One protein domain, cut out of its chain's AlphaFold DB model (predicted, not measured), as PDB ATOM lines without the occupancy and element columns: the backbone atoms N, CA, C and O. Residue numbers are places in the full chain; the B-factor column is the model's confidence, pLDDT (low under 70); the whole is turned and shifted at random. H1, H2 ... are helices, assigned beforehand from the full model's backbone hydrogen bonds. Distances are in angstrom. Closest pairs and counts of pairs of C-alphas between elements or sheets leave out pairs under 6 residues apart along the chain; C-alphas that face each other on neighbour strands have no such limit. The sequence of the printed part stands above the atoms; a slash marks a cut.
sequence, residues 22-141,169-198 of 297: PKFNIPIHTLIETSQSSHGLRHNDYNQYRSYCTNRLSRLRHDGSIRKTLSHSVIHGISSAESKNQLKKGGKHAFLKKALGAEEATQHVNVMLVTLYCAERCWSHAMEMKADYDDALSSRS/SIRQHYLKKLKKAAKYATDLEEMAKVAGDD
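This is residues 22 to 141 and 169 to 198 of the 297 residues of the protein "Hypothetical protein" of Ditylum brightwellii (UniProt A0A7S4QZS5). Three long helices, H2, H6 and H7, lie side by side in a row with H6 in the middle, running opposite ways to both. H1 lies slanted beside H2 and H6, short H5 caps the end of the row where H6 begins and H7 ends, and a loop-rich stretch with H3 and H4 hangs off that same end, H4 being apart from the other helices. H6 reaches past H2 and H7 to the cut at Ser 141. The printed part has 150 residues with seven named helices, H1 to H7 in chain order, and no named strand; the class is all helix. It is only just compact, close to loose, with a radius of gyration of the C-alphas of 17.7 A, and only just flat, spanning 59 by 42 by 23 A.

H1, residues 28 to 38, begins at C-alpha 28 at (-27.964, -19.933, -31.500) and is 15.6 A long. H2, residues 46 to 61, measures 22.3 A. H3 holds residues 67 to 70, H4 residues 81 to 90 over 16.1 A, and H5 residues 102 to 107 over 10.2 A. H6, residues 109 to 141, is the longest at 48.2 A and ends at C-alpha 141 at (-65.981, -23.933, -19.489). H7, residues 169 to 195, measures 39.0 A and ends at C-alpha 195 at (-15.880, -22.328, -25.090).

H6 is the hub, touching H2, H5 and H7. H6 and H7 touch at a shallow tilt of 21 degrees, opposite ways; their closest C-alphas, of Ala 119 and Ala 181, are 4.2 A apart. H2 and H6 touch at a shallow tilt of 19 degrees, opposite ways, with the C-alphas of Arg 50 and Arg 121 closest at 5.2 A. H2 and H7 are apart. H1 and H6 are near each other; H1 and H2 are close but not clearly touching, the C-alphas of Gln 36 and Tyr 49 closest at 6.6 A. H5 touches residues 187 to 195 of H7 at a steep tilt of 61 degrees, the same way, with the C-alphas of Ala 102 and Met 191 closest at 4.5 A. H5 and H6 only just touch, only at the corner by their link, with 3 pairs of C-alphas within 8 A; those of Ala 105 and Val 111 are closest at 5.5 A. H3 is close to H2 but not clearly touching, the C-alphas of Arg 61 and Arg 67 closest at 5.6 A. In H1 and H2 every O i to N i+4 pair is within hydrogen-bond range; H6 has 28 of 29, H7 22 of 23, H4 1 of 6 with 4 of 7 O i to N i+3 pairs, H5 0 of 2 with 3 of 3, and H3 is too short for an O i to N i+4 pair.

The C-alphas of Ala 81 and Ser 141, the two farthest apart, are 59.2 A apart. Residues 142 to 168 are not printed, and C-alphas 141 and 169 are 17.9 A apart across the cut. The link from H4 to H5 is long. The mean pLDDT of the printed part is 84.6; residues 72 to 93, 96, 99 and 101 are under 70.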
ATOM      1  N   PRO A  22      -9.747 -23.031 -28.759       71.94
ATOM      2  CA  PRO A  22     -10.509 -22.575 -29.913       71.94
ATOM      3  C   PRO A  22     -11.935 -22.220 -29.480       71.94
ATOM      4  O   PRO A  22     -12.681 -23.080 -29.012       71.94
ATOM      5  N   LYS A  23     -12.299 -20.943 -29.620       85.25
ATOM      6  CA  LYS A  23     -13.655 -20.457 -29.361       85.25
ATOM      7  C   LYS A  23     -14.574 -20.850 -30.516       85.25
ATOM      8  O   LYS A  23     -14.216 -20.701 -31.685       85.25
ATOM      9  N   PHE A  24     -15.763 -21.347 -30.199       89.19
ATOM     10  CA  PHE A  24     -16.754 -21.760 -31.184       89.19
ATOM     11  C   PHE A  24     -17.751 -20.637 -31.466       89.19
ATOM     12  O   PHE A  24     -18.374 -20.115 -30.542       89.19
ATOM     13  N   ASN A  25     -17.949 -20.319 -32.748       90.75
ATOM     14  CA  ASN A  25     -19.027 -19.443 -33.198       90.75
ATOM     15  C   ASN A  25     -20.281 -20.280 -33.509       90.75
ATOM     16  O   ASN A  25     -20.269 -21.124 -34.408       90.75
ATOM     17  N   ILE A  26     -21.349 -20.072 -32.741       91.31
ATOM     18  CA  ILE A  26     -22.640 -20.742 -32.890       91.31
ATOM     19  C   ILE A  26     -23.739 -19.667 -32.908       91.31
ATOM     20  O   ILE A  26     -24.044 -19.120 -31.847       91.31
ATOM     21  N   PRO A  27     -24.387 -19.408 -34.061       92.12
ATOM     22  CA  PRO A  27     -25.551 -18.525 -34.131       92.12
ATOM     23  C   PRO A  27     -26.776 -19.258 -33.571       92.12
ATOM     24  O   PRO A  27     -27.512 -19.951 -34.284       92.12
ATOM     25  N   ILE A  28     -26.956 -19.180 -32.253       94.25
ATOM     26  CA  ILE A  28     -27.964 -19.933 -31.500       94.25
ATOM     27  C   ILE A  28     -29.363 -19.551 -31.973       94.25
ATOM     28  O   ILE A  28     -30.178 -20.433 -32.251       94.25
ATOM     29  N   HIS A  29     -29.657 -18.255 -32.092       92.50
ATOM     30  CA  HIS A  29     -31.015 -17.818 -32.400       92.50
ATOM     31  C   HIS A  29     -31.432 -18.157 -33.836       92.50
ATOM     32  O   HIS A  29     -32.539 -18.663 -34.037       92.50
ATOM     33  N   THR A  30     -30.535 -17.972 -34.807       92.44
ATOM     34  CA  THR A  30     -30.763 -18.350 -36.210       92.44
ATOM     35  C   THR A  30     -30.930 -19.864 -36.354       92.44
ATOM     36  O   THR A  30     -31.829 -20.336 -37.053       92.44
ATOM     37  N   LEU A  31     -30.117 -20.659 -35.645       94.38
ATOM     38  CA  LEU A  31     -30.217 -22.119 -35.671       94.38
ATOM     39  C   LEU A  31     -31.562 -22.618 -35.126       94.38
ATOM     40  O   LEU A  31     -32.152 -23.548 -35.684       94.38
ATOM     41  N   ILE A  32     -32.046 -22.031 -34.030       94.31
ATOM     42  CA  ILE A  32     -33.339 -22.397 -33.446       94.31
ATOM     43  C   ILE A  32     -34.469 -22.018 -34.397       94.31
ATOM     44  O   ILE A  32     -35.290 -22.878 -34.701       94.31
ATOM     45  N   GLU A  33     -34.489 -20.785 -34.907       92.31
ATOM     46  CA  GLU A  33     -35.563 -20.305 -35.784       92.31
ATOM     47  C   GLU A  33     -35.670 -21.155 -37.054       92.31
ATOM     48  O   GLU A  33     -36.739 -21.660 -37.393       92.31
ATOM     49  N   THR A  34     -34.539 -21.401 -37.720       93.25
ATOM     50  CA  THR A  34     -34.489 -22.268 -38.906       93.25
ATOM     51  C   THR A  34     -34.951 -23.688 -38.583       93.25
ATOM     52  O   THR A  34     -35.738 -24.266 -39.338       93.25
ATOM     53  N   SER A  35     -34.533 -24.246 -37.441       93.88
ATOM     54  CA  SER A  35     -34.964 -25.571 -36.980       93.88
ATOM     55  C   SER A  35     -36.470 -25.627 -36.698       93.88
ATOM     56  O   SER A  35     -37.120 -26.597 -37.080       93.88
ATOM     57  N   GLN A  36     -37.030 -24.610 -36.042       93.75
ATOM     58  CA  GLN A  36     -38.450 -24.525 -35.689       93.75
ATOM     59  C   GLN A  36     -39.318 -24.329 -36.941       93.75
ATOM     60  O   GLN A  36     -40.256 -25.095 -37.173       93.75
ATOM     61  N   SER A  37     -38.948 -23.380 -37.805       92.38
ATOM     62  CA  SER A  37     -39.649 -23.096 -39.060       92.38
ATOM     63  C   SER A  37     -39.703 -24.299 -40.009       92.38
ATOM     64  O   SER A  37     -40.712 -24.500 -40.681       92.38
ATOM     65  N   SER A  38     -38.640 -25.107 -40.067       93.62
ATOM     66  CA  SER A  38     -38.559 -26.270 -40.965       93.62
ATOM     67  C   SER A  38     -39.265 -27.528 -40.444       93.62
ATOM     68  O   SER A  38     -39.629 -28.384 -41.247       93.62
ATOM     69  N   HIS A  39     -39.486 -27.653 -39.131       93.56
ATOM     70  CA  HIS A  39     -39.968 -28.897 -38.505       93.56
ATOM     71  C   HIS A  39     -41.324 -28.752 -37.795       93.56
ATOM     72  O   HIS A  39     -41.529 -29.341 -36.735       93.56
ATOM     73  N   GLY A  40     -42.256 -28.000 -38.388       86.94
ATOM     74  CA  GLY A  40     -43.677 -28.033 -38.011       86.94
ATOM     75  C   GLY A  40     -44.175 -26.880 -37.141       86.94
ATOM     76  O   GLY A  40     -45.385 -26.677 -37.044       86.94
ATOM     77  N   LEU A  41     -43.288 -26.053 -36.572       89.19
ATOM     78  CA  LEU A  41     -43.720 -24.972 -35.677       89.19
ATOM     79  C   LEU A  41     -44.517 -23.869 -36.392       89.19
ATOM     80  O   LEU A  41     -45.338 -23.212 -35.762       89.19
ATOM     81  N   ARG A  42     -44.379 -23.746 -37.720       90.19
ATOM     82  CA  ARG A  42     -45.250 -22.899 -38.561       90.19
ATOM     83  C   ARG A  42     -46.733 -23.281 -38.481       90.19
ATOM     84  O   ARG A  42     -47.589 -22.446 -38.745       90.19
ATOM     85  N   HIS A  43     -47.032 -24.528 -38.123       89.50
ATOM     86  CA  HIS A  43     -48.386 -25.061 -37.974       89.50
ATOM     87  C   HIS A  43     -48.725 -25.402 -36.513       89.50
ATOM     88  O   HIS A  43     -49.687 -26.124 -36.271       89.50
ATOM     89  N   ASN A  44     -47.950 -24.897 -35.542       89.56
ATOM     90  CA  ASN A  44     -48.073 -25.219 -34.113       89.56
ATOM     91  C   ASN A  44     -47.929 -26.721 -33.780       89.56
ATOM     92  O   ASN A  44     -48.391 -27.167 -32.730       89.56
ATOM     93  N   ASP A  45     -47.262 -27.508 -34.633       94.12
ATOM     94  CA  ASP A  45     -46.992 -28.921 -34.349       94.12
ATOM     95  C   ASP A  45     -45.717 -29.073 -33.502       94.12
ATOM     96  O   ASP A  45     -44.593 -29.247 -33.989       94.12
ATOM     97  N   TYR A  46     -45.901 -28.992 -32.184       94.38
ATOM     98  CA  TYR A  46     -44.819 -29.156 -31.214       94.38
ATOM     99  C   TYR A  46     -44.289 -30.597 -31.141       94.38
ATOM    100  O   TYR A  46     -43.121 -30.802 -30.788       94.38
ATOM    101  N   ASN A  47     -45.108 -31.597 -31.485       93.81
ATOM    102  CA  ASN A  47     -44.722 -33.005 -31.435       93.81
ATOM    103  C   ASN A  47     -43.743 -33.340 -32.569       93.81
ATOM    104  O   ASN A  47     -42.699 -33.964 -32.333       93.81
ATOM    105  N   GLN A  48     -44.008 -32.836 -33.777       94.81
ATOM    106  CA  GLN A  48     -43.086 -32.944 -34.906       94.81
ATOM    107  C   GLN A  48     -41.723 -32.322 -34.570       94.81
ATOM    108  O   GLN A  48     -40.685 -32.981 -34.719       94.81
ATOM    109  N   TYR A  49     -41.713 -31.106 -34.014       96.69
ATOM    110  CA  TYR A  49     -40.474 -30.443 -33.607       96.69
ATOM    111  C   TYR A  49     -39.735 -31.205 -32.492       96.69
ATOM    112  O   TYR A  49     -38.509 -31.364 -32.523       96.69
ATOM    113  N   ARG A  50     -40.464 -31.765 -31.521       95.56
ATOM    114  CA  ARG A  50     -39.898 -32.607 -30.454       95.56
ATOM    115  C   ARG A  50     -39.262 -33.892 -30.996       95.56
ATOM    116  O   ARG A  50     -38.195 -34.309 -30.519       95.56
ATOM    117  N   SER A  51     -39.901 -34.522 -31.977       95.75
ATOM    118  CA  SER A  51     -39.397 -35.715 -32.661       95.75
ATOM    119  C   SER A  51     -38.116 -35.397 -33.432       95.75
ATOM    120  O   SER A  51     -37.115 -36.107 -33.286       95.75
ATOM    121  N   TYR A  52     -38.088 -34.264 -34.142       96.56
ATOM    122  CA  TYR A  52     -36.874 -33.738 -34.765       96.56
ATOM    123  C   TYR A  52     -35.745 -33.537 -33.747       96.56
ATOM    124  O   TYR A  52     -34.661 -34.097 -33.925       96.56
ATOM    125  N   CYS A  53     -35.999 -32.826 -32.642       96.19
ATOM    126  CA  CYS A  53     -34.990 -32.584 -31.608       96.19
ATOM    127  C   CYS A  53     -34.440 -33.895 -31.029       96.19
ATOM    128  O   CYS A  53     -33.244 -34.018 -30.773       96.19
ATOM    129  N   THR A  54     -35.292 -34.908 -30.850       95.75
ATOM    130  CA  THR A  54     -34.877 -36.234 -30.365       95.75
ATOM    131  C   THR A  54     -33.941 -36.933 -31.352       95.75
ATOM    132  O   THR A  54     -32.886 -37.434 -30.952       95.75
ATOM    133  N   ASN A  55     -34.272 -36.909 -32.643       95.25
ATOM    134  CA  ASN A  55     -33.442 -37.491 -33.697       95.25
ATOM    135  C   ASN A  55     -32.123 -36.731 -33.874       95.25
ATOM    136  O   ASN A  55     -31.060 -37.347 -33.992       95.25
ATOM    137  N   ARG A  56     -32.167 -35.395 -33.828       94.62
ATOM    138  CA  ARG A  56     -30.992 -34.520 -33.881       94.62
ATOM    139  C   ARG A  56     -30.053 -34.790 -32.707       94.62
ATOM    140  O   ARG A  56     -28.869 -35.017 -32.931       94.62
ATOM    141  N   LEU A  57     -30.579 -34.872 -31.482       92.94
ATOM    142  CA  LEU A  57     -29.814 -35.246 -30.288       92.94
ATOM    143  C   LEU A  57     -29.162 -36.620 -30.420       92.94
ATOM    144  O   LEU A  57     -28.017 -36.789 -30.005       92.94
ATOM    145  N   SER A  58     -29.882 -37.597 -30.978       91.06
ATOM    146  CA  SER A  58     -29.327 -38.927 -31.222       91.06
ATOM    147  C   SER A  58     -28.130 -38.848 -32.167       91.06
ATOM    148  O   SER A  58     -27.058 -39.338 -31.825       91.06
ATOM    149  N   ARG A  59     -28.264 -38.155 -33.304       91.69
ATOM    150  CA  ARG A  59     -27.168 -37.979 -34.270       91.69
ATOM    151  C   ARG A  59     -25.967 -37.271 -33.649       91.69
ATOM    152  O   ARG A  59     -24.862 -37.786 -33.757       91.69
ATOM    153  N   LEU A  60     -26.194 -36.165 -32.933       90.75
ATOM    154  CA  LEU A  60     -25.131 -35.428 -32.247       90.75
ATOM    155  C   LEU A  60     -24.390 -36.331 -31.254       90.75
ATOM    156  O   LEU A  60     -23.179 -36.439 -31.320       90.75
ATOM    157  N   ARG A  61     -25.094 -37.069 -30.389       87.19
ATOM    158  CA  ARG A  61     -24.459 -37.950 -29.386       87.19
ATOM    159  C   ARG A  61     -23.720 -39.154 -29.976       87.19
ATOM    160  O   ARG A  61     -22.872 -39.721 -29.294       87.19
ATOM    161  N   HIS A  62     -24.064 -39.573 -31.191       84.44
ATOM    162  CA  HIS A  62     -23.427 -40.704 -31.868       84.44
ATOM    163  C   HIS A  62     -22.339 -40.280 -32.859       84.44
ATOM    164  O   HIS A  62     -21.749 -41.151 -33.501       84.44
ATOM    165  N   ASP A  63     -22.036 -38.990 -32.957       84.81
ATOM    166  CA  ASP A  63     -20.923 -38.503 -33.759       84.81
ATOM    167  C   ASP A  63     -19.585 -39.095 -33.279       84.81
ATOM    168  O   ASP A  63     -19.341 -39.226 -32.078       84.81
ATOM    169  N   GLY A  64     -18.732 -39.520 -34.213       77.69
ATOM    170  CA  GLY A  64     -17.558 -40.356 -33.923       77.69
ATOM    171  C   GLY A  64     -16.572 -39.713 -32.944       77.69
ATOM    172  O   GLY A  64     -16.034 -40.405 -32.077       77.69
ATOM    173  N   SER A  65     -16.411 -38.392 -33.034       78.50
ATOM    174  CA  SER A  65     -15.478 -37.590 -32.234       78.50
ATOM    175  C   SER A  65     -15.855 -37.527 -30.752       78.50
ATOM    176  O   SER A  65     -14.992 -37.536 -29.880       78.50
ATOM    177  N   ILE A  66     -17.155 -37.510 -30.455       77.25
ATOM    178  CA  ILE A  66     -17.699 -37.242 -29.113       77.25
ATOM    179  C   ILE A  66     -18.520 -38.395 -28.538       77.25
ATOM    180  O   ILE A  66     -18.908 -38.346 -27.370       77.25
ATOM    181  N   ARG A  67     -18.783 -39.453 -29.314       77.94
ATOM    182  CA  ARG A  67     -19.588 -40.605 -28.881       77.94
ATOM    183  C   ARG A  67     -19.080 -41.200 -27.571       77.94
ATOM    184  O   ARG A  67     -19.884 -41.600 -26.738       77.94
ATOM    185  N   LYS A  68     -17.763 -41.243 -27.371       72.62
ATOM    186  CA  LYS A  68     -17.150 -41.768 -26.140       72.62
ATOM    187  C   LYS A  68     -17.402 -40.870 -24.923       72.62
ATOM    188  O   LYS A  68     -17.577 -41.376 -23.821       72.62
ATOM    189  N   THR A  69     -17.483 -39.557 -25.131       70.81
ATOM    190  CA  THR A  69     -17.732 -38.563 -24.076       70.81
ATOM    191  C   THR A  69     -19.223 -38.423 -23.754       70.81
ATOM    192  O   THR A  69     -19.592 -38.354 -22.585       70.81
ATOM    193  N   LEU A  70     -20.090 -38.397 -24.777       70.75
ATOM    194  CA  LEU A  70     -21.511 -38.032 -24.652       70.75
ATOM    195  C   LEU A  70     -22.494 -39.212 -24.666       70.75
ATOM    196  O   LEU A  70     -23.676 -39.030 -24.337       70.75
ATOM    197  N   SER A  71     -22.062 -40.411 -25.066       70.88
ATOM    198  CA  SER A  71     -22.927 -41.588 -25.011       70.88
ATOM    199  C   SER A  71     -23.098 -42.051 -23.568       70.88
ATOM    200  O   SER A  71     -22.136 -42.279 -22.842       70.88
ATOM    201  N   HIS A  72     -24.351 -42.251 -23.167       67.19
ATOM    202  CA  HIS A  72     -24.706 -42.802 -21.855       67.19
ATOM    203  C   HIS A  72     -24.502 -44.320 -21.759       67.19
ATOM    204  O   HIS A  72     -24.757 -44.906 -20.705       67.19
ATOM    205  N   SER A  73     -24.077 -44.961 -22.854       63.53
ATOM    206  CA  SER A  73     -23.743 -46.379 -22.866       63.53
ATOM    207  C   SER A  73     -22.413 -46.606 -22.165       63.53
ATOM    208  O   SER A  73     -21.383 -46.045 -22.550       63.53
ATOM    209  N   VAL A  74     -22.418 -47.514 -21.190       58.91
ATOM    210  CA  VAL A  74     -21.199 -47.951 -20.504       58.91
ATOM    211  C   VAL A  74     -20.172 -48.538 -21.476       58.91
ATOM    212  O   VAL A  74     -18.987 -48.445 -21.203       58.91
ATOM    213  N   ILE A  75     -20.583 -49.043 -22.644       59.91
ATOM    214  CA  ILE A  75     -19.670 -49.570 -23.674       59.91
ATOM    215  C   ILE A  75     -18.747 -48.474 -24.238       59.91
ATOM    216  O   ILE A  75     -17.615 -48.758 -24.624       59.91
ATOM    217  N   HIS A  76     -19.208 -47.222 -24.281       58.00
ATOM    218  CA  HIS A  76     -18.469 -46.114 -24.891       58.00
ATOM    219  C   HIS A  76     -17.768 -45.195 -23.874       58.00
ATOM    220  O   HIS A  76     -16.831 -44.504 -24.263       58.00
ATOM    221  N   GLY A  77     -18.165 -45.218 -22.594       52.44
ATOM    222  CA  GLY A  77     -17.688 -44.300 -21.543       52.44
ATOM    223  C   GLY A  77     -16.569 -44.822 -20.624       52.44
ATOM    224  O   GLY A  77     -16.415 -44.326 -19.505       52.44
ATOM    225  N   ILE A  78     -15.810 -45.847 -21.029       52.69
ATOM    226  CA  ILE A  78     -14.804 -46.493 -20.163       52.69
ATOM    227  C   ILE A  78     -13.434 -45.818 -20.318       52.69
ATOM    228  O   ILE A  78     -12.615 -46.247 -21.125       52.69
ATOM    229  N   SER A  79     -13.157 -44.795 -19.507       50.66
ATOM    230  CA  SER A  79     -11.780 -44.311 -19.279       50.66
ATOM    231  C   SER A  79     -11.421 -44.092 -17.803       50.66
ATOM    232  O   SER A  79     -10.243 -44.127 -17.469       50.66
ATOM    233  N   SER A  80     -12.400 -43.955 -16.896       52.44
ATOM    234  CA  SER A  80     -12.149 -43.717 -15.464       52.44
ATOM    235  C   SER A  80     -12.353 -44.968 -14.596       52.44
ATOM    236  O   SER A  80     -13.283 -45.754 -14.806       52.44
ATOM    237  N   ALA A  81     -11.483 -45.146 -13.595       51.44
ATOM    238  CA  ALA A  81     -11.531 -46.240 -12.623       51.44
ATOM    239  C   ALA A  81     -12.827 -46.243 -11.784       51.44
ATOM    240  O   ALA A  81     -13.308 -47.317 -11.422       51.44
ATOM    241  N   GLU A  82     -13.453 -45.082 -11.557       53.66
ATOM    242  CA  GLU A  82     -14.747 -44.968 -10.863       53.66
ATOM    243  C   GLU A  82     -15.907 -45.578 -11.667       53.66
ATOM    244  O   GLU A  82     -16.759 -46.276 -11.107       53.66
ATOM    245  N   SER A  83     -15.905 -45.422 -12.995       51.72
ATOM    246  CA  SER A  83     -16.936 -45.988 -13.882       51.72
ATOM    247  C   SER A  83     -16.929 -47.522 -13.892       51.72
ATOM    248  O   SER A  83     -17.968 -48.150 -14.111       51.72
ATOM    249  N   LYS A  84     -15.786 -48.158 -13.587       52.97
ATOM    250  CA  LYS A  84     -15.681 -49.625 -13.465       52.97
ATOM    251  C   LYS A  84     -16.456 -50.170 -12.260       52.97
ATOM    252  O   LYS A  84     -16.910 -51.312 -12.303       52.97
ATOM    253  N   ASN A  85     -16.659 -49.370 -11.209       53.50
ATOM    254  CA  ASN A  85     -17.401 -49.801 -10.020       53.50
ATOM    255  C   ASN A  85     -18.929 -49.787 -10.246       53.50
ATOM    256  O   ASN A  85     -19.640 -50.614  -9.680       53.50
ATOM    257  N   GLN A  86     -19.438 -48.925 -11.137       54.56
ATOM    258  CA  GLN A  86     -20.853 -48.915 -11.548       54.56
ATOM    259  C   GLN A  86     -21.232 -50.097 -12.457       54.56
ATOM    260  O   GLN A  86     -22.356 -50.599 -12.377       54.56
ATOM    261  N   LEU A  87     -20.285 -50.609 -13.253       50.31
ATOM    262  CA  LEU A  87     -20.481 -51.802 -14.090       50.31
ATOM    263  C   LEU A  87     -20.861 -53.043 -13.257       50.31
ATOM    264  O   LEU A  87     -21.631 -53.882 -13.725       50.31
ATOM    265  N   LYS A  88     -20.407 -53.126 -11.995       53.78
ATOM    266  CA  LYS A  88     -20.723 -54.242 -11.087       53.78
ATOM    267  C   LYS A  88     -22.210 -54.344 -10.709       53.78
ATOM    268  O   LYS A  88     -22.606 -55.379 -10.187       53.78
ATOM    269  N   LYS A  89     -23.040 -53.320 -10.972       57.47
ATOM    270  CA  LYS A  89     -24.469 -53.300 -10.592       57.47
ATOM    271  C   LYS A  89     -25.479 -53.338 -11.751       57.47
ATOM    272  O   LYS A  89     -26.655 -53.529 -11.468       57.47
ATOM    273  N   GLY A  90     -25.079 -53.173 -13.022       58.12
ATOM    274  CA  GLY A  90     -26.050 -52.962 -14.120       58.12
ATOM    275  C   GLY A  90     -25.783 -53.647 -15.468       58.12
ATOM    276  O   GLY A  90     -26.576 -53.483 -16.394       58.12
ATOM    277  N   GLY A  91     -24.695 -54.409 -15.619       65.56
ATOM    278  CA  GLY A  91     -24.378 -55.103 -16.874       65.56
ATOM    279  C   GLY A  91     -23.987 -54.178 -18.041       65.56
ATOM    280  O   GLY A  91     -23.756 -52.981 -17.873       65.56
ATOM    281  N   LYS A  92     -23.892 -54.743 -19.255       60.88
ATOM    282  CA  LYS A  92     -23.364 -54.066 -20.466       60.88
ATOM    283  C   LYS A  92     -24.219 -52.888 -20.961       60.88
ATOM    284  O   LYS A  92     -23.709 -52.033 -21.678       60.88
ATOM    285  N   HIS A  93     -25.492 -52.836 -20.570       68.62
ATOM    286  CA  HIS A  93     -26.452 -51.795 -20.960       68.62
ATOM    287  C   HIS A  93     -26.825 -50.859 -19.802       68.62
ATOM    288  O   HIS A  93     -27.851 -50.185 -19.863       68.62
ATOM    289  N   ALA A  94     -26.018 -50.818 -18.738       72.81
ATOM    290  CA  ALA A  94     -26.276 -49.911 -17.630       72.81
ATOM    291  C   ALA A  94     -26.239 -48.446 -18.095       72.81
ATOM    292  O   ALA A  94     -25.468 -48.071 -18.981       72.81
ATOM    293  N   PHE A  95     -27.079 -47.615 -17.482       75.38
ATOM    294  CA  PHE A  95     -27.121 -46.185 -17.757       75.38
ATOM    295  C   PHE A  95     -26.047 -45.456 -16.946       75.38
ATOM    296  O   PHE A  95     -26.113 -45.432 -15.716       75.38
ATOM    297  N   LEU A  96     -25.100 -44.811 -17.631       69.88
ATOM    298  CA  LEU A  96     -24.136 -43.909 -17.005       69.88
ATOM    299  C   LEU A  96     -24.606 -42.460 -17.172       69.88
ATOM    300  O   LEU A  96     -24.581 -41.889 -18.270       69.88
ATOM    301  N   LYS A  97     -25.028 -41.839 -16.066       70.50
ATOM    302  CA  LYS A  97     -25.353 -40.410 -16.063       70.50
ATOM    303  C   LYS A  97     -24.063 -39.613 -16.249       70.50
ATOM    304  O   LYS A  97     -23.257 -39.515 -15.332       70.50
ATOM    305  N   LYS A  98     -23.905 -39.005 -17.422       70.00
ATOM    306  CA  LYS A  98     -22.830 -38.055 -17.707       70.00
ATOM    307  C   LYS A  98     -23.356 -36.639 -17.473       70.00
ATOM    308  O   LYS A  98     -24.353 -36.255 -18.087       70.00
ATOM    309  N   ALA A  99     -22.752 -35.918 -16.532       65.19
ATOM    310  CA  ALA A  99     -22.978 -34.488 -16.371       65.19
ATOM    311  C   ALA A  99     -22.053 -33.766 -17.353       65.19
ATOM    312  O   ALA A  99     -20.851 -34.007 -17.317       65.19
ATOM    313  N   LEU A 100     -22.625 -32.951 -18.237       70.94
ATOM    314  CA  LEU A 100     -21.857 -32.099 -19.140       70.94
ATOM    315  C   LEU A 100     -21.400 -30.902 -18.312       70.94
ATOM    316  O   LEU A 100     -22.230 -30.090 -17.915       70.94
ATOM    317  N   GLY A 101     -20.122 -30.878 -17.941       68.06
ATOM    318  CA  GLY A 101     -19.522 -29.742 -17.242       68.06
ATOM    319  C   GLY A 101     -19.093 -28.653 -18.225       68.06
ATOM    320  O   GLY A 101     -18.861 -28.947 -19.398       68.06
ATOM    321  N   ALA A 102     -18.931 -27.418 -17.739       74.25
ATOM    322  CA  ALA A 102     -18.465 -26.286 -18.547       74.25
ATOM    323  C   ALA A 102     -17.111 -26.563 -19.238       74.25
ATOM    324  O   ALA A 102     -16.922 -26.207 -20.395       74.25
ATOM    325  N   GLU A 103     -16.221 -27.306 -18.577       74.38
ATOM    326  CA  GLU A 103     -14.910 -27.710 -19.110       74.38
ATOM    327  C   GLU A 103     -15.003 -28.644 -20.328       74.38
ATOM    328  O   GLU A 103     -14.200 -28.554 -21.255       74.38
ATOM    329  N   GLU A 104     -16.003 -29.533 -20.371       78.69
ATOM    330  CA  GLU A 104     -16.180 -30.468 -21.492       78.69
ATOM    331  C   GLU A 104     -16.635 -29.748 -22.771       78.69
ATOM    332  O   GLU A 104     -16.469 -30.288 -23.866       78.69
ATOM    333  N   ALA A 105     -17.161 -28.522 -22.658       80.50
ATOM    334  CA  ALA A 105     -17.578 -27.725 -23.808       80.50
ATOM    335  C   ALA A 105     -16.408 -27.346 -24.724       80.50
ATOM    336  O   ALA A 105     -16.610 -27.225 -25.928       80.50
ATOM    337  N   THR A 106     -15.189 -27.242 -24.185       82.19
ATOM    338  CA  THR A 106     -13.970 -26.936 -24.960       82.19
ATOM    339  C   THR A 106     -13.596 -28.038 -25.953       82.19
ATOM    340  O   THR A 106     -12.882 -27.785 -26.918       82.19
ATOM    341  N   GLN A 107     -14.092 -29.263 -25.751       83.19
ATOM    342  CA  GLN A 107     -13.715 -30.407 -26.578       83.19
ATOM    343  C   GLN A 107     -14.327 -30.331 -27.976       83.19
ATOM    344  O   GLN A 107     -13.670 -30.678 -28.957       83.19
ATOM    345  N   HIS A 108     -15.612 -29.966 -28.072       86.06
ATOM    346  CA  HIS A 108     -16.336 -30.004 -29.339       86.06
ATOM    347  C   HIS A 108     -17.650 -29.207 -29.304       86.06
ATOM    348  O   HIS A 108     -18.445 -29.343 -28.372       86.06
ATOM    349  N   VAL A 109     -17.961 -28.524 -30.412       89.19
ATOM    350  CA  VAL A 109     -19.216 -27.774 -30.658       89.19
ATOM    351  C   VAL A 109     -20.470 -28.585 -30.303       89.19
ATOM    352  O   VAL A 109     -21.431 -28.082 -29.718       89.19
ATOM    353  N   ASN A 110     -20.458 -29.880 -30.631       90.31
ATOM    354  CA  ASN A 110     -21.584 -30.782 -30.381       90.31
ATOM    355  C   ASN A 110     -21.974 -30.879 -28.896       90.31
ATOM    356  O   ASN A 110     -23.131 -31.181 -28.623       90.31
ATOM    357  N   VAL A 111     -21.073 -30.622 -27.942       89.12
ATOM    358  CA  VAL A 111     -21.411 -30.613 -26.507       89.12
ATOM    359  C   VAL A 111     -22.398 -29.481 -26.202       89.12
ATOM    360  O   VAL A 111     -23.446 -29.718 -25.594       89.12
ATOM    361  N   MET A 112     -22.128 -28.279 -26.720       91.50
ATOM    362  CA  MET A 112     -23.029 -27.127 -26.609       91.50
ATOM    363  C   MET A 112     -24.339 -27.372 -27.365       91.50
ATOM    364  O   MET A 112     -25.418 -27.193 -26.800       91.50
ATOM    365  N   LEU A 113     -24.271 -27.878 -28.605       93.31
ATOM    366  CA  LEU A 113     -25.471 -28.187 -29.393       93.31
ATOM    367  C   LEU A 113     -26.349 -29.261 -28.735       93.31
ATOM    368  O   LEU A 113     -27.574 -29.175 -28.785       93.31
ATOM    369  N   VAL A 114     -25.758 -30.273 -28.094       92.75
ATOM    370  CA  VAL A 114     -26.518 -31.283 -27.344       92.75
ATOM    371  C   VAL A 114     -27.284 -30.635 -26.198       92.75
ATOM    372  O   VAL A 114     -28.438 -31.002 -25.968       92.75
ATOM    373  N   THR A 115     -26.688 -29.681 -25.491       93.62
ATOM    374  CA  THR A 115     -27.381 -28.960 -24.418       93.62
ATOM    375  C   THR A 115     -28.491 -28.072 -24.970       93.62
ATOM    376  O   THR A 115     -29.616 -28.144 -24.473       93.62
ATOM    377  N   LEU A 116     -28.226 -27.351 -26.064       95.56
ATOM    378  CA  LEU A 116     -29.220 -26.542 -26.767       95.56
ATOM    379  C   LEU A 116     -30.448 -27.375 -27.179       95.56
ATOM    380  O   LEU A 116     -31.571 -27.082 -26.780       95.56
ATOM    381  N   TYR A 117     -30.253 -28.486 -27.895       96.31
ATOM    382  CA  TYR A 117     -31.374 -29.336 -28.311       96.31
ATOM    383  C   TYR A 117     -32.016 -30.111 -27.143       96.31
ATOM    384  O   TYR A 117     -33.166 -30.547 -27.251       96.31
ATOM    385  N   CYS A 118     -31.329 -30.288 -26.003       95.06
ATOM    386  CA  CYS A 118     -31.976 -30.777 -24.780       95.06
ATOM    387  C   CYS A 118     -32.957 -29.748 -24.209       95.06
ATOM    388  O   CYS A 118     -34.030 -30.161 -23.754       95.06
ATOM    389  N   ALA A 119     -32.604 -28.458 -24.245       96.94
ATOM    390  CA  ALA A 119     -33.479 -27.358 -23.856       96.94
ATOM    391  C   ALA A 119     -34.700 -27.282 -24.786       96.94
ATOM    392  O   ALA A 119     -35.821 -27.435 -24.300       96.94
ATOM    393  N   GLU A 120     -34.488 -27.212 -26.105       97.06
ATOM    394  CA  GLU A 120     -35.561 -27.137 -27.113       97.06
ATOM    395  C   GLU A 120     -36.540 -28.312 -27.022       97.06
ATOM    396  O   GLU A 120     -37.751 -28.115 -26.995       97.06
ATOM    397  N   ARG A 121     -36.047 -29.549 -26.861       97.12
ATOM    398  CA  ARG A 121     -36.919 -30.724 -26.685       97.12
ATOM    399  C   ARG A 121     -37.764 -30.652 -25.410       97.12
ATOM    400  O   ARG A 121     -38.855 -31.218 -25.361       97.12
ATOM    401  N   CYS A 122     -37.236 -30.063 -24.334       97.06
ATOM    402  CA  CYS A 122     -37.999 -29.888 -23.097       97.06
ATOM    403  C   CYS A 122     -39.028 -28.769 -23.241       97.06
ATOM    404  O   CYS A 122     -40.145 -28.932 -22.755       97.06
ATOM    405  N   TRP A 123     -38.661 -27.679 -23.913       97.25
ATOM    406  CA  TRP A 123     -39.553 -26.565 -24.202       97.25
ATOM    407  C   TRP A 123     -40.706 -26.989 -25.118       97.25
ATOM    408  O   TRP A 123     -41.859 -26.791 -24.752       97.25
ATOM    409  N   SER A 124     -40.432 -27.683 -26.227       96.62
ATOM    410  CA  SER A 124     -41.473 -28.135 -27.158       96.62
ATOM    411  C   SER A 124     -42.459 -29.104 -26.511       96.62
ATOM    412  O   SER A 124     -43.665 -28.965 -26.667       96.62
ATOM    413  N   HIS A 125     -41.962 -30.033 -25.690       96.06
ATOM    414  CA  HIS A 125     -42.818 -30.919 -24.903       96.06
ATOM    415  C   HIS A 125     -43.659 -30.139 -23.885       96.06
ATOM    416  O   HIS A 125     -44.801 -30.497 -23.629       96.06
ATOM    417  N   ALA A 126     -43.116 -29.077 -23.285       97.00
ATOM    418  CA  ALA A 126     -43.900 -28.238 -22.392       97.00
ATOM    419  C   ALA A 126     -45.012 -27.491 -23.138       97.00
ATOM    420  O   ALA A 126     -46.116 -27.404 -22.616       97.00
ATOM    421  N   MET A 127     -44.734 -26.983 -24.340       94.94
ATOM    422  CA  MET A 127     -45.724 -26.292 -25.169       94.94
ATOM    423  C   MET A 127     -46.825 -27.237 -25.667       94.94
ATOM    424  O   MET A 127     -47.993 -26.873 -25.607       94.94
ATOM    425  N   GLU A 128     -46.476 -28.470 -26.051       94.38
ATOM    426  CA  GLU A 128     -47.440 -29.539 -26.369       94.38
ATOM    427  C   GLU A 128     -48.399 -29.775 -25.190       94.38
ATOM    428  O   GLU A 128     -49.613 -29.670 -25.326       94.38
ATOM    429  N   MET A 129     -47.852 -29.979 -23.988       94.19
ATOM    430  CA  MET A 129     -48.661 -30.176 -22.782       94.19
ATOM    431  C   MET A 129     -49.440 -28.925 -22.351       94.19
ATOM    432  O   MET A 129     -50.451 -29.042 -21.658       94.19
ATOM    433  N   LYS A 130     -48.954 -27.729 -22.693       94.25
ATOM    434  CA  LYS A 130     -49.657 -26.471 -22.430       94.25
ATOM    435  C   LYS A 130     -50.883 -26.347 -23.336       94.25
ATOM    436  O   LYS A 130     -51.945 -26.003 -22.833       94.25
ATOM    437  N   ALA A 131     -50.771 -26.716 -24.611       92.50
ATOM    438  CA  ALA A 131     -51.925 -26.784 -25.508       92.50
ATOM    439  C   ALA A 131     -52.992 -27.758 -24.970       92.50
ATOM    440  O   ALA A 131     -54.152 -27.377 -24.831       92.50
ATOM    441  N   ASP A 132     -52.583 -28.955 -24.525       90.12
ATOM    442  CA  ASP A 132     -53.493 -29.918 -23.879       90.12
ATOM    443  C   ASP A 132     -54.165 -29.343 -22.613       90.12
ATOM    444  O   ASP A 132     -55.317 -29.655 -22.299       90.12
ATOM    445  N   TYR A 133     -53.434 -28.527 -21.844       92.25
ATOM    446  CA  TYR A 133     -53.959 -27.856 -20.656       92.25
ATOM    447  C   TYR A 133     -55.018 -26.809 -21.018       92.25
ATOM    448  O   TYR A 133     -56.088 -26.801 -20.403       92.25
ATOM    449  N   ASP A 134     -54.748 -25.974 -22.018       91.25
ATOM    450  CA  ASP A 134     -55.661 -24.928 -22.482       91.25
ATOM    451  C   ASP A 134     -56.950 -25.540 -23.069       91.25
ATOM    452  O   ASP A 134     -58.060 -25.095 -22.752       91.25
ATOM    453  N   ASP A 135     -56.837 -26.650 -23.805       89.44
ATOM    454  CA  ASP A 135     -57.976 -27.434 -24.303       89.44
ATOM    455  C   ASP A 135     -58.793 -28.081 -23.168       89.44
ATOM    456  O   ASP A 135     -60.033 -28.121 -23.181       89.44
ATOM    457  N   ALA A 136     -58.121 -28.566 -22.121       88.75
ATOM    458  CA  ALA A 136     -58.791 -29.098 -20.939       88.75
ATOM    459  C   ALA A 136     -59.540 -28.005 -20.146       88.75
ATOM    460  O   ALA A 136     -60.575 -28.284 -19.531       88.75
ATOM    461  N   LEU A 137     -59.050 -26.761 -20.156       87.75
ATOM    462  CA  LEU A 137     -59.746 -25.620 -19.556       87.75
ATOM    463  C   LEU A 137     -60.965 -25.192 -20.384       87.75
ATOM    464  O   LEU A 137     -62.047 -25.004 -19.816       87.75
ATOM    465  N   SER A 138     -60.819 -25.089 -21.708       87.88
ATOM    466  CA  SER A 138     -61.888 -24.649 -22.616       87.88
ATOM    467  C   SER A 138     -63.042 -25.659 -22.704       87.88
ATOM    468  O   SER A 138     -64.223 -25.297 -22.685       87.88
ATOM    469  N   SER A 139     -62.737 -26.957 -22.706       85.19
ATOM    470  CA  SER A 139     -63.757 -28.013 -22.657       85.19
ATOM    471  C   SER A 139     -64.571 -27.977 -21.357       85.19
ATOM    472  O   SER A 139     -65.787 -28.197 -21.369       85.19
ATOM    473  N   ARG A 140     -63.941 -27.621 -20.229       78.19
ATOM    474  CA  ARG A 140     -64.609 -27.491 -18.928       78.19
ATOM    475  C   ARG A 140     -65.510 -26.257 -18.844       78.19
ATOM    476  O   ARG A 140     -66.605 -26.365 -18.285       78.19
ATOM    477  N   SER A 141     -65.106 -25.114 -19.407       76.56
ATOM    478  CA  SER A 141     -65.981 -23.933 -19.489       76.56
ATOM    479  C   SER A 141     -67.209 -24.216 -20.357       76.56
ATOM    480  O   SER A 141     -68.334 -23.925 -19.943       76.56
ATOM    481  N   SER A 169     -52.652 -31.418 -12.803       91.25
ATOM    482  CA  SER A 169     -51.559 -32.366 -13.055       91.25
ATOM    483  C   SER A 169     -50.834 -32.058 -14.367       91.25
ATOM    484  O   SER A 169     -49.600 -32.065 -14.402       91.25
ATOM    485  N   ILE A 170     -51.581 -31.730 -15.429       92.69
ATOM    486  CA  ILE A 170     -51.009 -31.298 -16.715       92.69
ATOM    487  C   ILE A 170     -50.172 -30.031 -16.495       92.69
ATOM    488  O   ILE A 170     -49.001 -29.999 -16.885       92.69
ATOM    489  N   ARG A 171     -50.711 -29.055 -15.743       93.56
ATOM    490  CA  ARG A 171     -50.000 -27.821 -15.387       93.56
ATOM    491  C   ARG A 171     -48.678 -28.071 -14.683       93.56
ATOM    492  O   ARG A 171     -47.630 -27.582 -15.096       93.56
ATOM    493  N   GLN A 172     -48.698 -28.876 -13.628       94.19
ATOM    494  CA  GLN A 172     -47.478 -29.211 -12.898       94.19
ATOM    495  C   GLN A 172     -46.443 -29.914 -13.782       94.19
ATOM    496  O   GLN A 172     -45.240 -29.706 -13.604       94.19
ATOM    497  N   HIS A 173     -46.882 -30.759 -14.715       94.31
ATOM    498  CA  HIS A 173     -45.971 -31.471 -15.596       94.31
ATOM    499  C   HIS A 173     -45.312 -30.520 -16.603       94.31
ATOM    500  O   HIS A 173     -44.080 -30.510 -16.675       94.31
ATOM    501  N   TYR A 174     -46.072 -29.673 -17.306       95.38
ATOM    502  CA  TYR A 174     -45.462 -28.750 -18.265       95.38
ATOM    503  C   TYR A 174     -44.544 -27.734 -17.563       95.38
ATOM    504  O   TYR A 174     -43.437 -27.482 -18.039       95.38
ATOM    505  N   LEU A 175     -44.897 -27.259 -16.361       95.94
ATOM    506  CA  LEU A 175     -44.025 -26.390 -15.558       95.94
ATOM    507  C   LEU A 175     -42.699 -27.066 -15.188       95.94
ATOM    508  O   LEU A 175     -41.635 -26.451 -15.268       95.94
ATOM    509  N   LYS A 176     -42.728 -28.354 -14.813       96.38
ATOM    510  CA  LYS A 176     -41.500 -29.131 -14.568       96.38
ATOM    511  C   LYS A 176     -40.635 -29.220 -15.828       96.38
ATOM    512  O   LYS A 176     -39.407 -29.218 -15.717       96.38
ATOM    513  N   LYS A 177     -41.241 -29.301 -17.019       96.75
ATOM    514  CA  LYS A 177     -40.509 -29.305 -18.296       96.75
ATOM    515  C   LYS A 177     -39.907 -27.940 -18.621       96.75
ATOM    516  O   LYS A 177     -38.731 -27.910 -18.971       96.75
ATOM    517  N   LEU A 178     -40.636 -26.841 -18.420       96.88
ATOM    518  CA  LEU A 178     -40.113 -25.481 -18.618       96.88
ATOM    519  C   LEU A 178     -38.944 -25.171 -17.691       96.88
ATOM    520  O   LEU A 178     -37.893 -24.743 -18.156       96.88
ATOM    521  N   LYS A 179     -39.065 -25.493 -16.398       96.81
ATOM    522  CA  LYS A 179     -37.956 -25.351 -15.441       96.81
ATOM    523  C   LYS A 179     -36.725 -26.149 -15.873       96.81
ATOM    524  O   LYS A 179     -35.595 -25.690 -15.733       96.81
ATOM    525  N   LYS A 180     -36.934 -27.344 -16.433       96.38
ATOM    526  CA  LYS A 180     -35.848 -28.165 -16.972       96.38
ATOM    527  C   LYS A 180     -35.226 -27.559 -18.238       96.38
ATOM    528  O   LYS A 180     -34.011 -27.630 -18.381       96.38
ATOM    529  N   ALA A 181     -36.026 -26.969 -19.127       97.44
ATOM    530  CA  ALA A 181     -35.531 -26.261 -20.307       97.44
ATOM    531  C   ALA A 181     -34.677 -25.045 -19.912       97.44
ATOM    532  O   ALA A 181     -33.551 -24.914 -20.380       97.44
ATOM    533  N   ALA A 182     -35.163 -24.235 -18.967       97.12
ATOM    534  CA  ALA A 182     -34.441 -23.089 -18.415       97.12
ATOM    535  C   ALA A 182     -33.108 -23.485 -17.759       97.12
ATOM    536  O   ALA A 182     -32.104 -22.790 -17.921       97.12
ATOM    537  N   LYS A 183     -33.070 -24.639 -17.075       96.31
ATOM    538  CA  LYS A 183     -31.821 -25.195 -16.545       96.31
ATOM    539  C   LYS A 183     -30.816 -25.488 -17.658       96.31
ATOM    540  O   LYS A 183     -29.700 -25.001 -17.586       96.31
ATOM    541  N   TYR A 184     -31.216 -26.216 -18.703       96.31
ATOM    542  CA  TYR A 184     -30.315 -26.496 -19.826       96.31
ATOM    543  C   TYR A 184     -29.846 -25.225 -20.539       96.31
ATOM    544  O   TYR A 184     -28.703 -25.165 -20.973       96.31
ATOM    545  N   ALA A 185     -30.698 -24.205 -20.646       96.75
ATOM    546  CA  ALA A 185     -30.303 -22.926 -21.223       96.75
ATOM    547  C   ALA A 185     -29.276 -22.182 -20.344       96.75
ATOM    548  O   ALA A 185     -28.363 -21.557 -20.870       96.75
ATOM    549  N   THR A 186     -29.376 -22.304 -19.017       95.94
ATOM    550  CA  THR A 186     -28.380 -21.758 -18.078       95.94
ATOM    551  C   THR A 186     -27.064 -22.533 -18.157       95.94
ATOM    552  O   THR A 186     -26.009 -21.921 -18.276       95.94
ATOM    553  N   ASP A 187     -27.127 -23.867 -18.205       94.31
ATOM    554  CA  ASP A 187     -25.946 -24.708 -18.424       94.31
ATOM    555  C   ASP A 187     -25.254 -24.311 -19.754       94.31
ATOM    556  O   ASP A 187     -24.031 -24.207 -19.824       94.31
ATOM    557  N   LEU A 188     -26.028 -24.037 -20.818       94.88
ATOM    558  CA  LEU A 188     -25.513 -23.573 -22.114       94.88
ATOM    559  C   LEU A 188     -24.811 -22.210 -22.018       94.88
ATOM    560  O   LEU A 188     -23.765 -22.037 -22.635       94.88
ATOM    561  N   GLU A 189     -25.364 -21.264 -21.255       95.31
ATOM    562  CA  GLU A 189     -24.738 -19.962 -20.992       95.31
ATOM    563  C   GLU A 189     -23.377 -20.130 -20.290       95.31
ATOM    564  O   GLU A 189     -22.401 -19.481 -20.665       95.31
ATOM    565  N   GLU A 190     -23.287 -21.028 -19.306       93.44
ATOM    566  CA  GLU A 190     -22.032 -21.348 -18.614       93.44
ATOM    567  C   GLU A 190     -21.003 -21.991 -19.553       93.44
ATOM    568  O   GLU A 190     -19.837 -21.602 -19.550       93.44
ATOM    569  N   MET A 191     -21.435 -22.917 -20.414       91.88
ATOM    570  CA  MET A 191     -20.571 -23.512 -21.438       91.88
ATOM    571  C   MET A 191     -20.093 -22.486 -22.471       91.88
ATOM    572  O   MET A 191     -18.932 -22.521 -22.876       91.88
ATOM    573  N   ALA A 192     -20.959 -21.556 -22.881       93.00
ATOM    574  CA  ALA A 192     -20.609 -20.511 -23.835       93.00
ATOM    575  C   ALA A 192     -19.546 -19.558 -23.272       93.00
ATOM    576  O   ALA A 192     -18.636 -19.189 -23.999       93.00
ATOM    577  N   LYS A 193     -19.585 -19.226 -21.974       92.62
ATOM    578  CA  LYS A 193     -18.551 -18.383 -21.337       92.62
ATOM    579  C   LYS A 193     -17.143 -18.978 -21.425       92.62
ATOM    580  O   LYS A 193     -16.176 -18.225 -21.450       92.62
ATOM    581  N   VAL A 194     -17.031 -20.307 -21.450       90.94
ATOM    582  CA  VAL A 194     -15.740 -21.012 -21.487       90.94
ATOM    583  C   VAL A 194     -15.295 -21.312 -22.918       90.94
ATOM    584  O   VAL A 194     -14.123 -21.138 -23.244       90.94
ATOM    585  N   ALA A 195     -16.210 -21.778 -23.772       89.62
ATOM    586  CA  ALA A 195     -15.880 -22.328 -25.090       89.62
ATOM    587  C   ALA A 195     -16.437 -21.524 -26.279       89.62
ATOM    588  O   ALA A 195     -16.136 -21.849 -27.425       89.62
ATOM    589  N   GLY A 196     -17.273 -20.515 -26.041       88.94
ATOM    590  CA  GLY A 196     -17.936 -19.727 -27.079       88.94
ATOM    591  C   GLY A 196     -17.158 -18.478 -27.485       88.94
ATOM    592  O   GLY A 196     -16.387 -17.917 -26.706       88.94
ATOM    593  N   ASP A 197     -17.392 -18.036 -28.719       92.19
ATOM    594  CA  ASP A 197     -17.031 -16.689 -29.165       92.19
ATOM    595  C   ASP A 197     -17.890 -15.627 -28.463       92.19
ATOM    596  O   ASP A 197     -18.984 -15.927 -27.982       92.19
ATOM    597  N   ASP A 198     -17.426 -14.382 -28.422       90.19
ATOM    598  CA  ASP A 198     -18.063 -13.292 -27.683       90.19
ATOM    599  C   ASP A 198     -19.518 -13.079 -28.153       90.19
ATOM    600  O   ASP A 198     -20.424 -12.926 -27.329       90.19
TER     601      ASP A 198